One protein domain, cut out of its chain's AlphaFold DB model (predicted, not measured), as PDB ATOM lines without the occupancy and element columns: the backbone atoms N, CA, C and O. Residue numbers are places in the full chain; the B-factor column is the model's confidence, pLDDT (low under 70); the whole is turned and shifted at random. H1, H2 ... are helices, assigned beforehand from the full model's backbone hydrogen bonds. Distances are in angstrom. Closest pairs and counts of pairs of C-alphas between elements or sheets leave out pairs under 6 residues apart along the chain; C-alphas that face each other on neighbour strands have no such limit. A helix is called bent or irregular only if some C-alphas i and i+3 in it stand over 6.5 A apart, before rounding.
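What this domain is: This is residues 144 to 216 of the 475 residues of the protein "Mediator complex subunit 23" of Glossina palpalis gambiensis (UniProt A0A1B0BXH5). What shape do these atoms make? Two longer helices, H1 and H3, run the same way side by side, the short H2 packs on the later part of H3, and the short H4 continues beyond the end of H3 along the long axis. What is it built of? The printed part has 73 residues with four named helices, in the order H1, H2, H3, H4, and no named strand: the class is all helix. How large is it? It is elongated, spanning 45 by 26 by 15 A, and only just loose, close to compact, with a radius of gyration of the C-alphas of 13.8 A.

How they stand to each other: What does the first helix touch? H1, residues 154 to 171, touches H3, residues 195 to 206, with residues 164 to 171 alone, at a shallow tilt of 17 degrees, the same way; their closest C-alphas, of Glu 164 and Phe 197, are 7.0 A apart. Where is the second helix? H2, residues 180 to 187, forms a helical hairpin with H3, which touches it with residues 201 to 205 alone; the closest C-alphas, of Ala 184 and Val 205, are 5.9 A apart, and the tilt is steep, 43 degrees, opposite ways. H1 and H2 are close but not clearly touching, their closest C-alphas, of Phe 171 and Ile 183, being 7.2 A apart. And the last helix? H4, residues 209 to 214, is apart from H1 and H2, and meets H3 only through their link. Are the backbones in order? Each O i to N i+4 pair is within hydrogen-bond range in H2 and H4, 12 of 14 in H1 and 6 of 8 in H3.

Where its parts are: Where does H1 run? It goes 25.3 A from C-alpha 154 at (-15.051, 30.127, -9.361) to C-alpha 171, with a kink of 28 degrees near residue 161; it is irregular, C-alphas 155 and 158 being 7.3 A apart. What of the others? H2 has 8 residues; H3 is 17.1 A long and irregular, with C-alphas 196 and 199 7.4 A apart; H4 ends at C-alpha 214, (7.111, 11.646, -41.625).

The domain as a whole: Which C-alphas are farthest apart? Those of Ser 155 and Ser 216, at 46.1 A. Is it continuous? The printed part has no cut; the link H3 to H4 is tight, and the other two are short. Where is confidence low? Residues 190 to 192 are under 70, and the mean pLDDT of the printed part is 89.5.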
ATOM      1  N   LYS A 144     -19.564  24.828 -26.621       90.81
ATOM      2  CA  LYS A 144     -20.035  25.001 -25.242       90.81
ATOM      3  C   LYS A 144     -18.933  25.500 -24.305       90.81
ATOM      4  O   LYS A 144     -19.236  26.294 -23.417       90.81
ATOM      5  N   ALA A 145     -17.669  25.126 -24.508       89.62
ATOM      6  CA  ALA A 145     -16.542  25.689 -23.758       89.62
ATOM      7  C   ALA A 145     -16.396  27.209 -23.963       89.62
ATOM      8  O   ALA A 145     -16.052  27.910 -23.016       89.62
ATOM      9  N   GLN A 146     -16.712  27.730 -25.155       86.56
ATOM     10  CA  GLN A 146     -16.680  29.175 -25.441       86.56
ATOM     11  C   GLN A 146     -17.816  29.954 -24.782       86.56
ATOM     12  O   GLN A 146     -17.713  31.165 -24.612       86.56
ATOM     13  N   SER A 147     -18.904  29.282 -24.394       87.62
ATOM     14  CA  SER A 147     -19.993  29.945 -23.665       87.62
ATOM     15  C   SER A 147     -19.550  30.468 -22.294       87.62
ATOM     16  O   SER A 147     -20.218  31.315 -21.701       87.62
ATOM     17  N   PHE A 148     -18.414  29.986 -21.786       87.44
ATOM     18  CA  PHE A 148     -17.758  30.563 -20.627       87.44
ATOM     19  C   PHE A 148     -16.840  31.706 -21.075       87.44
ATOM     20  O   PHE A 148     -15.952  31.515 -21.904       87.44
ATOM     21  N   GLY A 149     -17.036  32.900 -20.512       81.56
ATOM     22  CA  GLY A 149     -16.125  34.025 -20.741       81.56
ATOM     23  C   GLY A 149     -14.714  33.732 -20.217       81.56
ATOM     24  O   GLY A 149     -14.525  32.842 -19.400       81.56
ATOM     25  N   LEU A 150     -13.709  34.505 -20.634       80.38
ATOM     26  CA  LEU A 150     -12.319  34.293 -20.189       80.38
ATOM     27  C   LEU A 150     -12.141  34.491 -18.670       80.38
ATOM     28  O   LEU A 150     -11.370  33.774 -18.036       80.38
ATOM     29  N   ASN A 151     -12.907  35.417 -18.084       81.69
ATOM     30  CA  ASN A 151     -12.904  35.727 -16.654       81.69
ATOM     31  C   ASN A 151     -14.087  35.040 -15.959       81.69
ATOM     32  O   ASN A 151     -15.161  35.621 -15.801       81.69
ATOM     33  N   ILE A 152     -13.896  33.781 -15.568       81.81
ATOM     34  CA  ILE A 152     -14.949  32.949 -14.973       81.81
ATOM     35  C   ILE A 152     -14.963  33.104 -13.452       81.81
ATOM     36  O   ILE A 152     -13.931  32.983 -12.793       81.81
ATOM     37  N   ASN A 153     -16.151  33.283 -12.870       84.62
ATOM     38  CA  ASN A 153     -16.339  33.152 -11.426       84.62
ATOM     39  C   ASN A 153     -16.130  31.687 -11.000       84.62
ATOM     40  O   ASN A 153     -16.720  30.781 -11.586       84.62
ATOM     41  N   VAL A 154     -15.361  31.456  -9.931       87.00
ATOM     42  CA  VAL A 154     -15.051  30.127  -9.361       87.00
ATOM     43  C   VAL A 154     -16.292  29.229  -9.198       87.00
ATOM     44  O   VAL A 154     -16.199  28.011  -9.325       87.00
ATOM     45  N   SER A 155     -17.474  29.816  -9.009       89.00
ATOM     46  CA  SER A 155     -18.762  29.114  -8.920       89.00
ATOM     47  C   SER A 155     -19.112  28.248 -10.143       89.00
ATOM     48  O   SER A 155     -19.825  27.255  -9.987       89.00
ATOM     49  N   TYR A 156     -18.608  28.597 -11.334       90.00
ATOM     50  CA  TYR A 156     -18.820  27.863 -12.591       90.00
ATOM     51  C   TYR A 156     -17.750  26.795 -12.871       90.00
ATOM     52  O   TYR A 156     -17.861  26.041 -13.839       90.00
ATOM     53  N   LEU A 157     -16.709  26.709 -12.036       89.88
ATOM     54  CA  LEU A 157     -15.620  25.751 -12.217       89.88
ATOM     55  C   LEU A 157     -16.102  24.287 -12.282       89.88
ATOM     56  O   LEU A 157     -15.611  23.565 -13.147       89.88
ATOM     57  N   PRO A 158     -17.078  23.824 -11.468       93.06
ATOM     58  CA  PRO A 158     -17.591  22.458 -11.577       93.06
ATOM     59  C   PRO A 158     -18.162  22.133 -12.963       93.06
ATOM     60  O   PRO A 158     -17.898  21.057 -13.491       93.06
ATOM     61  N   GLN A 159     -18.896  23.063 -13.584       93.88
ATOM     62  CA  GLN A 159     -19.447  22.888 -14.932       93.88
ATOM     63  C   GLN A 159     -18.337  22.716 -15.978       93.88
ATOM     64  O   GLN A 159     -18.444  21.875 -16.873       93.88
ATOM     65  N   LEU A 160     -17.258  23.487 -15.836       92.31
ATOM     66  CA  LEU A 160     -16.104  23.438 -16.727       92.31
ATOM     67  C   LEU A 160     -15.281  22.151 -16.545       92.31
ATOM     68  O   LEU A 160     -14.810  21.583 -17.526       92.31
ATOM     69  N   LEU A 161     -15.140  21.662 -15.308       93.00
ATOM     70  CA  LEU A 161     -14.415  20.421 -15.006       93.00
ATOM     71  C   LEU A 161     -15.100  19.186 -15.594       93.00
ATOM     72  O   LEU A 161     -14.417  18.294 -16.087       93.00
ATOM     73  N   VAL A 162     -16.433  19.129 -15.585       95.00
ATOM     74  CA  VAL A 162     -17.161  18.004 -16.200       95.00
ATOM     75  C   VAL A 162     -17.000  18.023 -17.725       95.00
ATOM     76  O   VAL A 162     -16.850  16.972 -18.345       95.00
ATOM     77  N   LEU A 163     -16.963  19.211 -18.333       94.56
ATOM     78  CA  LEU A 163     -16.667  19.349 -19.759       94.56
ATOM     79  C   LEU A 163     -15.226  18.909 -20.083       94.56
ATOM     80  O   LEU A 163     -15.006  18.187 -21.053       94.56
ATOM     81  N   GLU A 164     -14.255  19.285 -19.244       94.12
ATOM     82  CA  GLU A 164     -12.857  18.828 -19.337       94.12
ATOM     83  C   GLU A 164     -12.736  17.315 -19.240       94.12
ATOM     84  O   GLU A 164     -12.016  16.710 -20.028       94.12
ATOM     85  N   ASP A 165     -13.464  16.699 -18.317       95.88
ATOM     86  CA  ASP A 165     -13.461  15.255 -18.120       95.88
ATOM     87  C   ASP A 165     -13.951  14.493 -19.365       95.88
ATOM     88  O   ASP A 165     -13.376  13.472 -19.740       95.88
ATOM     89  N   ILE A 166     -14.953  15.017 -20.076       95.69
ATOM     90  CA  ILE A 166     -15.434  14.415 -21.331       95.69
ATOM     91  C   ILE A 166     -14.445  14.603 -22.462       95.69
ATOM     92  O   ILE A 166     -14.176  13.653 -23.191       95.69
ATOM     93  N   ILE A 167     -13.885  15.804 -22.613       95.00
ATOM     94  CA  ILE A 167     -12.883  16.053 -23.652       95.00
ATOM     95  C   ILE A 167     -11.664  15.150 -23.416       95.00
ATOM     96  O   ILE A 167     -11.198  14.515 -24.358       95.00
ATOM     97  N   LYS A 168     -11.213  14.993 -22.164       95.31
ATOM     98  CA  LYS A 168     -10.160  14.030 -21.799       95.31
ATOM     99  C   LYS A 168     -10.541  12.597 -22.146       95.31
ATOM    100  O   LYS A 168      -9.724  11.879 -22.707       95.31
ATOM    101  N   HIS A 169     -11.774  12.190 -21.855       96.56
ATOM    102  CA  HIS A 169     -12.252  10.850 -22.187       96.56
ATOM    103  C   HIS A 169     -12.269  10.591 -23.704       96.56
ATOM    104  O   HIS A 169     -11.890   9.505 -24.136       96.56
ATOM    105  N   ILE A 170     -12.641  11.597 -24.504       96.62
ATOM    106  CA  ILE A 170     -12.589  11.561 -25.975       96.62
ATOM    107  C   ILE A 170     -11.143  11.508 -26.489       96.62
ATOM    108  O   ILE A 170     -10.877  10.817 -27.470       96.62
ATOM    109  N   PHE A 171     -10.218  12.229 -25.851       95.00
ATOM    110  CA  PHE A 171      -8.810  12.307 -26.264       95.00
ATOM    111  C   PHE A 171      -8.007  11.065 -25.879       95.00
ATOM    112  O   PHE A 171      -6.989  10.770 -26.504       95.00
ATOM    113  N   ASP A 172      -8.444  10.330 -24.861       95.06
ATOM    114  CA  ASP A 172      -7.757   9.134 -24.396       95.06
ATOM    115  C   ASP A 172      -7.798   8.018 -25.454       95.06
ATOM    116  O   ASP A 172      -8.837   7.424 -25.765       95.06
ATOM    117  N   ARG A 173      -6.610   7.719 -25.986       92.81
ATOM    118  CA  ARG A 173      -6.378   6.720 -27.033       92.81
ATOM    119  C   ARG A 173      -6.802   5.317 -26.611       92.81
ATOM    120  O   ARG A 173      -7.187   4.534 -27.475       92.81
ATOM    121  N   ASN A 174      -6.784   5.009 -25.313       94.88
ATOM    122  CA  ASN A 174      -7.190   3.698 -24.809       94.88
ATOM    123  C   ASN A 174      -8.702   3.478 -24.933       94.88
ATOM    124  O   ASN A 174      -9.135   2.345 -25.121       94.88
ATOM    125  N   ASN A 175      -9.502   4.553 -24.893       94.06
ATOM    126  CA  ASN A 175     -10.951   4.455 -25.093       94.06
ATOM    127  C   ASN A 175     -11.318   4.248 -26.569       94.06
ATOM    128  O   ASN A 175     -12.411   3.769 -26.857       94.06
ATOM    129  N   CYS A 176     -10.422   4.605 -27.500       94.69
ATOM    130  CA  CYS A 176     -10.563   4.382 -28.943       94.69
ATOM    131  C   CYS A 176     -11.920   4.850 -29.525       94.69
ATOM    132  O   CYS A 176     -12.480   4.228 -30.426       94.69
ATOM    133  N   LEU A 177     -12.465   5.962 -29.011       96.38
ATOM    134  CA  LEU A 177     -13.793   6.461 -29.403       96.38
ATOM    135  C   LEU A 177     -13.824   7.021 -30.834       96.38
ATOM    136  O   LEU A 177     -14.845   6.956 -31.519       96.38
ATOM    137  N   LEU A 178     -12.706   7.581 -31.300       96.06
ATOM    138  CA  LEU A 178     -12.504   7.985 -32.687       96.06
ATOM    139  C   LEU A 178     -11.011   7.995 -33.048       96.06
ATOM    140  O   LEU A 178     -10.165   8.104 -32.158       96.06
ATOM    141  N   PRO A 179     -10.660   7.938 -34.348       95.25
ATOM    142  CA  PRO A 179      -9.281   8.103 -34.783       95.25
ATOM    143  C   PRO A 179      -8.692   9.424 -34.280       95.25
ATOM    144  O   PRO A 179      -9.228  10.499 -34.559       95.25
ATOM    145  N   ALA A 180      -7.546   9.349 -33.603       94.19
ATOM    146  CA  ALA A 180      -6.878  10.508 -33.016       94.19
ATOM    147  C   ALA A 180      -6.591  11.623 -34.045       94.19
ATOM    148  O   ALA A 180      -6.639  12.804 -33.716       94.19
ATOM    149  N   TYR A 181      -6.365  11.268 -35.316       92.19
ATOM    150  CA  TYR A 181      -6.182  12.238 -36.400       92.19
ATOM    151  C   TYR A 181      -7.404  13.153 -36.604       92.19
ATOM    152  O   TYR A 181      -7.253  14.335 -36.904       92.19
ATOM    153  N   PHE A 182      -8.629  12.649 -36.404       92.88
ATOM    154  CA  PHE A 182      -9.828  13.489 -36.475       92.88
ATOM    155  C   PHE A 182      -9.929  14.451 -35.299       92.88
ATOM    156  O   PHE A 182     -10.392  15.572 -35.493       92.88
ATOM    157  N   ILE A 183      -9.461  14.044 -34.119       92.88
ATOM    158  CA  ILE A 183      -9.353  14.934 -32.964       92.88
ATOM    159  C   ILE A 183      -8.372  16.067 -33.290       92.88
ATOM    160  O   ILE A 183      -8.748  17.233 -33.201       92.88
ATOM    161  N   ALA A 184      -7.163  15.737 -33.759       91.12
ATOM    162  CA  ALA A 184      -6.143  16.722 -34.119       91.12
ATOM    163  C   ALA A 184      -6.635  17.709 -35.191       91.12
ATOM    164  O   ALA A 184      -6.476  18.916 -35.031       91.12
ATOM    165  N   ASN A 185      -7.305  17.216 -36.237       89.25
ATOM    166  CA  ASN A 185      -7.867  18.058 -37.294       89.25
ATOM    167  C   ASN A 185      -8.956  19.011 -36.770       89.25
ATOM    168  O   ASN A 185      -9.040  20.152 -37.211       89.25
ATOM    169  N   GLU A 186      -9.793  18.579 -35.822       88.31
ATOM    170  CA  GLU A 186     -10.756  19.495 -35.206       88.31
ATOM    171  C   GLU A 186     -10.064  20.539 -34.328       88.31
ATOM    172  O   GLU A 186     -10.418  21.713 -34.426       88.31
ATOM    173  N   ILE A 187      -9.080  20.139 -33.515       87.50
ATOM    174  CA  ILE A 187      -8.338  21.053 -32.639       87.50
ATOM    175  C   ILE A 187      -7.632  22.115 -33.479       87.50
ATOM    176  O   ILE A 187      -7.948  23.279 -33.297       87.50
ATOM    177  N   LEU A 188      -6.791  21.717 -34.442       84.06
ATOM    178  CA  LEU A 188      -5.917  22.591 -35.244       84.06
ATOM    179  C   LEU A 188      -6.639  23.665 -36.076       84.06
ATOM    180  O   LEU A 188      -5.985  24.554 -36.617       84.06
ATOM    181  N   LYS A 189      -7.969  23.613 -36.193       79.38
ATOM    182  CA  LYS A 189      -8.732  24.695 -36.821       79.38
ATOM    183  C   LYS A 189      -8.590  25.989 -36.007       79.38
ATOM    184  O   LYS A 189      -8.724  25.949 -34.783       79.38
ATOM    185  N   PRO A 190      -8.400  27.139 -36.671       65.50
ATOM    186  CA  PRO A 190      -8.211  28.417 -35.998       65.50
ATOM    187  C   PRO A 190      -9.486  28.811 -35.250       65.50
ATOM    188  O   PRO A 190     -10.460  29.205 -35.872       65.50
ATOM    189  N   PHE A 191      -9.493  28.693 -33.924       60.16
ATOM    190  CA  PHE A 191     -10.539  29.221 -33.041       60.16
ATOM    191  C   PHE A 191      -9.928  29.427 -31.650       60.16
ATOM    192  O   PHE A 191      -9.082  28.617 -31.260       60.16
ATOM    193  N   PRO A 192     -10.299  30.478 -30.889       62.34
ATOM    194  CA  PRO A 192      -9.701  30.718 -29.582       62.34
ATOM    195  C   PRO A 192      -9.886  29.484 -28.702       62.34
ATOM    196  O   PRO A 192     -11.004  29.032 -28.488       62.34
ATOM    197  N   TYR A 193      -8.801  28.910 -28.194       71.81
ATOM    198  CA  TYR A 193      -8.906  27.840 -27.212       71.81
ATOM    199  C   TYR A 193      -9.238  28.454 -25.858       71.81
ATOM    200  O   TYR A 193      -8.598  29.406 -25.407       71.81
ATOM    201  N   HIS A 194     -10.264  27.920 -25.201       82.38
ATOM    202  CA  HIS A 194     -10.567  28.322 -23.840       82.38
ATOM    203  C   HIS A 194      -9.408  27.875 -22.930       82.38
ATOM    204  O   HIS A 194      -9.069  26.691 -22.914       82.38
ATOM    205  N   TRP A 195      -8.838  28.804 -22.148       86.19
ATOM    206  CA  TRP A 195      -7.577  28.647 -21.394       86.19
ATOM    207  C   TRP A 195      -7.450  27.322 -20.633       86.19
ATOM    208  O   TRP A 195      -6.378  26.725 -20.562       86.19
ATOM    209  N   LYS A 196      -8.571  26.838 -20.096       88.19
ATOM    210  CA  LYS A 196      -8.656  25.588 -19.340       88.19
ATOM    211  C   LYS A 196      -8.249  24.344 -20.140       88.19
ATOM    212  O   LYS A 196      -7.723  23.407 -19.548       88.19
ATOM    213  N   PHE A 197      -8.482  24.329 -21.451       89.06
ATOM    214  CA  PHE A 197      -8.192  23.180 -22.313       89.06
ATOM    215  C   PHE A 197      -6.865  23.318 -23.059       89.06
ATOM    216  O   PHE A 197      -6.425  22.330 -23.633       89.06
ATOM    217  N   ASN A 198      -6.203  24.483 -23.006       88.25
ATOM    218  CA  ASN A 198      -4.981  24.762 -23.771       88.25
ATOM    219  C   ASN A 198      -3.914  23.691 -23.568       88.25
ATOM    220  O   ASN A 198      -3.406  23.144 -24.538       88.25
ATOM    221  N   LYS A 199      -3.618  23.346 -22.309       91.00
ATOM    222  CA  LYS A 199      -2.623  22.316 -21.997       91.00
ATOM    223  C   LYS A 199      -2.979  20.976 -22.652       91.00
ATOM    224  O   LYS A 199      -2.155  20.414 -23.358       91.00
ATOM    225  N   LEU A 200      -4.225  20.526 -22.482       91.88
ATOM    226  CA  LEU A 200      -4.722  19.272 -23.052       91.88
ATOM    227  C   LEU A 200      -4.652  19.271 -24.587       91.88
ATOM    228  O   LEU A 200      -4.240  18.284 -25.184       91.88
ATOM    229  N   THR A 201      -5.050  20.369 -25.232       90.31
ATOM    230  CA  THR A 201      -5.020  20.484 -26.695       90.31
ATOM    231  C   THR A 201      -3.601  20.566 -27.237       90.31
ATOM    232  O   THR A 201      -3.315  19.937 -28.248       90.31
ATOM    233  N   THR A 202      -2.709  21.306 -26.574       89.62
ATOM    234  CA  THR A 202      -1.315  21.458 -27.001       89.62
ATOM    235  C   THR A 202      -0.558  20.146 -26.847       89.62
ATOM    236  O   THR A 202       0.082  19.725 -27.802       89.62
ATOM    237  N   GLU A 203      -0.683  19.460 -25.704       92.19
ATOM    238  CA  GLU A 203      -0.065  18.143 -25.490       92.19
ATOM    239  C   GLU A 203      -0.542  17.130 -26.538       92.19
ATOM    240  O   GLU A 203       0.276  16.448 -27.148       92.19
ATOM    241  N   PHE A 204      -1.849  17.093 -26.820       92.69
ATOM    242  CA  PHE A 204      -2.405  16.174 -27.814       92.69
ATOM    243  C   PHE A 204      -1.936  16.479 -29.243       92.69
ATOM    244  O   PHE A 204      -1.656  15.564 -30.013       92.69
ATOM    245  N   VAL A 205      -1.862  17.760 -29.622       91.12
ATOM    246  CA  VAL A 205      -1.361  18.176 -30.940       91.12
ATOM    247  C   VAL A 205       0.119  17.833 -31.084       91.12
ATOM    248  O   VAL A 205       0.520  17.343 -32.134       91.12
ATOM    249  N   GLU A 206       0.916  18.021 -30.035       91.56
ATOM    250  CA  GLU A 206       2.358  17.772 -30.061       91.56
ATOM    251  C   GLU A 206       2.703  16.305 -30.379       91.56
ATOM    252  O   GLU A 206       3.679  16.031 -31.079       91.56
ATOM    253  N   GLU A 207       1.849  15.351 -29.989       92.81
ATOM    254  CA  GLU A 207       1.982  13.936 -30.372       92.81
ATOM    255  C   GLU A 207       1.983  13.720 -31.899       92.81
ATOM    256  O   GLU A 207       2.560  12.753 -32.400       92.81
ATOM    257  N   PHE A 208       1.354  14.617 -32.664       93.94
ATOM    258  CA  PHE A 208       1.306  14.545 -34.125       93.94
ATOM    259  C   PHE A 208       2.526  15.166 -34.807       93.94
ATOM    260  O   PHE A 208       2.641  15.033 -36.027       93.94
ATOM    261  N   ARG A 209       3.470  15.771 -34.070       92.00
ATOM    262  CA  ARG A 209       4.696  16.339 -34.656       92.00
ATOM    263  C   ARG A 209       5.505  15.287 -35.409       92.00
ATOM    264  O   ARG A 209       5.909  15.519 -36.543       92.00
ATOM    265  N   GLN A 210       5.657  14.088 -34.847       92.44
ATOM    266  CA  GLN A 210       6.345  12.982 -35.531       92.44
ATOM    267  C   GLN A 210       5.622  12.572 -36.822       92.44
ATOM    268  O   GLN A 210       6.253  12.246 -37.823       92.44
ATOM    269  N   THR A 211       4.287  12.638 -36.827       93.56
ATOM    270  CA  THR A 211       3.493  12.361 -38.031       93.56
ATOM    271  C   THR A 211       3.693  13.442 -39.087       93.56
ATOM    272  O   THR A 211       3.858  13.106 -40.256       93.56
ATOM    273  N   ALA A 212       3.734  14.716 -38.684       93.12
ATOM    274  CA  ALA A 212       4.061  15.829 -39.570       93.12
ATOM    275  C   ALA A 212       5.459  15.658 -40.186       93.12
ATOM    276  O   ALA A 212       5.607  15.786 -41.399       93.12
ATOM    277  N   GLN A 213       6.445  15.266 -39.371       92.31
ATOM    278  CA  GLN A 213       7.814  14.999 -39.814       92.31
ATOM    279  C   GLN A 213       7.876  13.882 -40.866       92.31
ATOM    280  O   GLN A 213       8.502  14.074 -41.904       92.31
ATOM    281  N   MET A 214       7.161  12.764 -40.663       93.12
ATOM    282  CA  MET A 214       7.111  11.646 -41.625       93.12
ATOM    283  C   MET A 214       6.578  12.037 -43.010       93.12
ATOM    284  O   MET A 214       6.921  11.392 -43.998       93.12
ATOM    285  N   VAL A 215       5.716  13.055 -43.091       91.69
ATOM    286  CA  VAL A 215       5.101  13.512 -44.351       91.69
ATOM    287  C   VAL A 215       5.690  14.829 -44.860       91.69
ATOM    288  O   VAL A 215       5.124  15.444 -45.764       91.69
ATOM    289  N   SER A 216       6.811  15.263 -44.285       91.31
ATOM    290  CA  SER A 216       7.518  16.490 -44.647       91.31
ATOM    291  C   SER A 216       8.917  16.188 -45.179       91.31
ATOM    292  O   SER A 216       9.512  15.161 -44.859       91.31
TER     293      SER A 216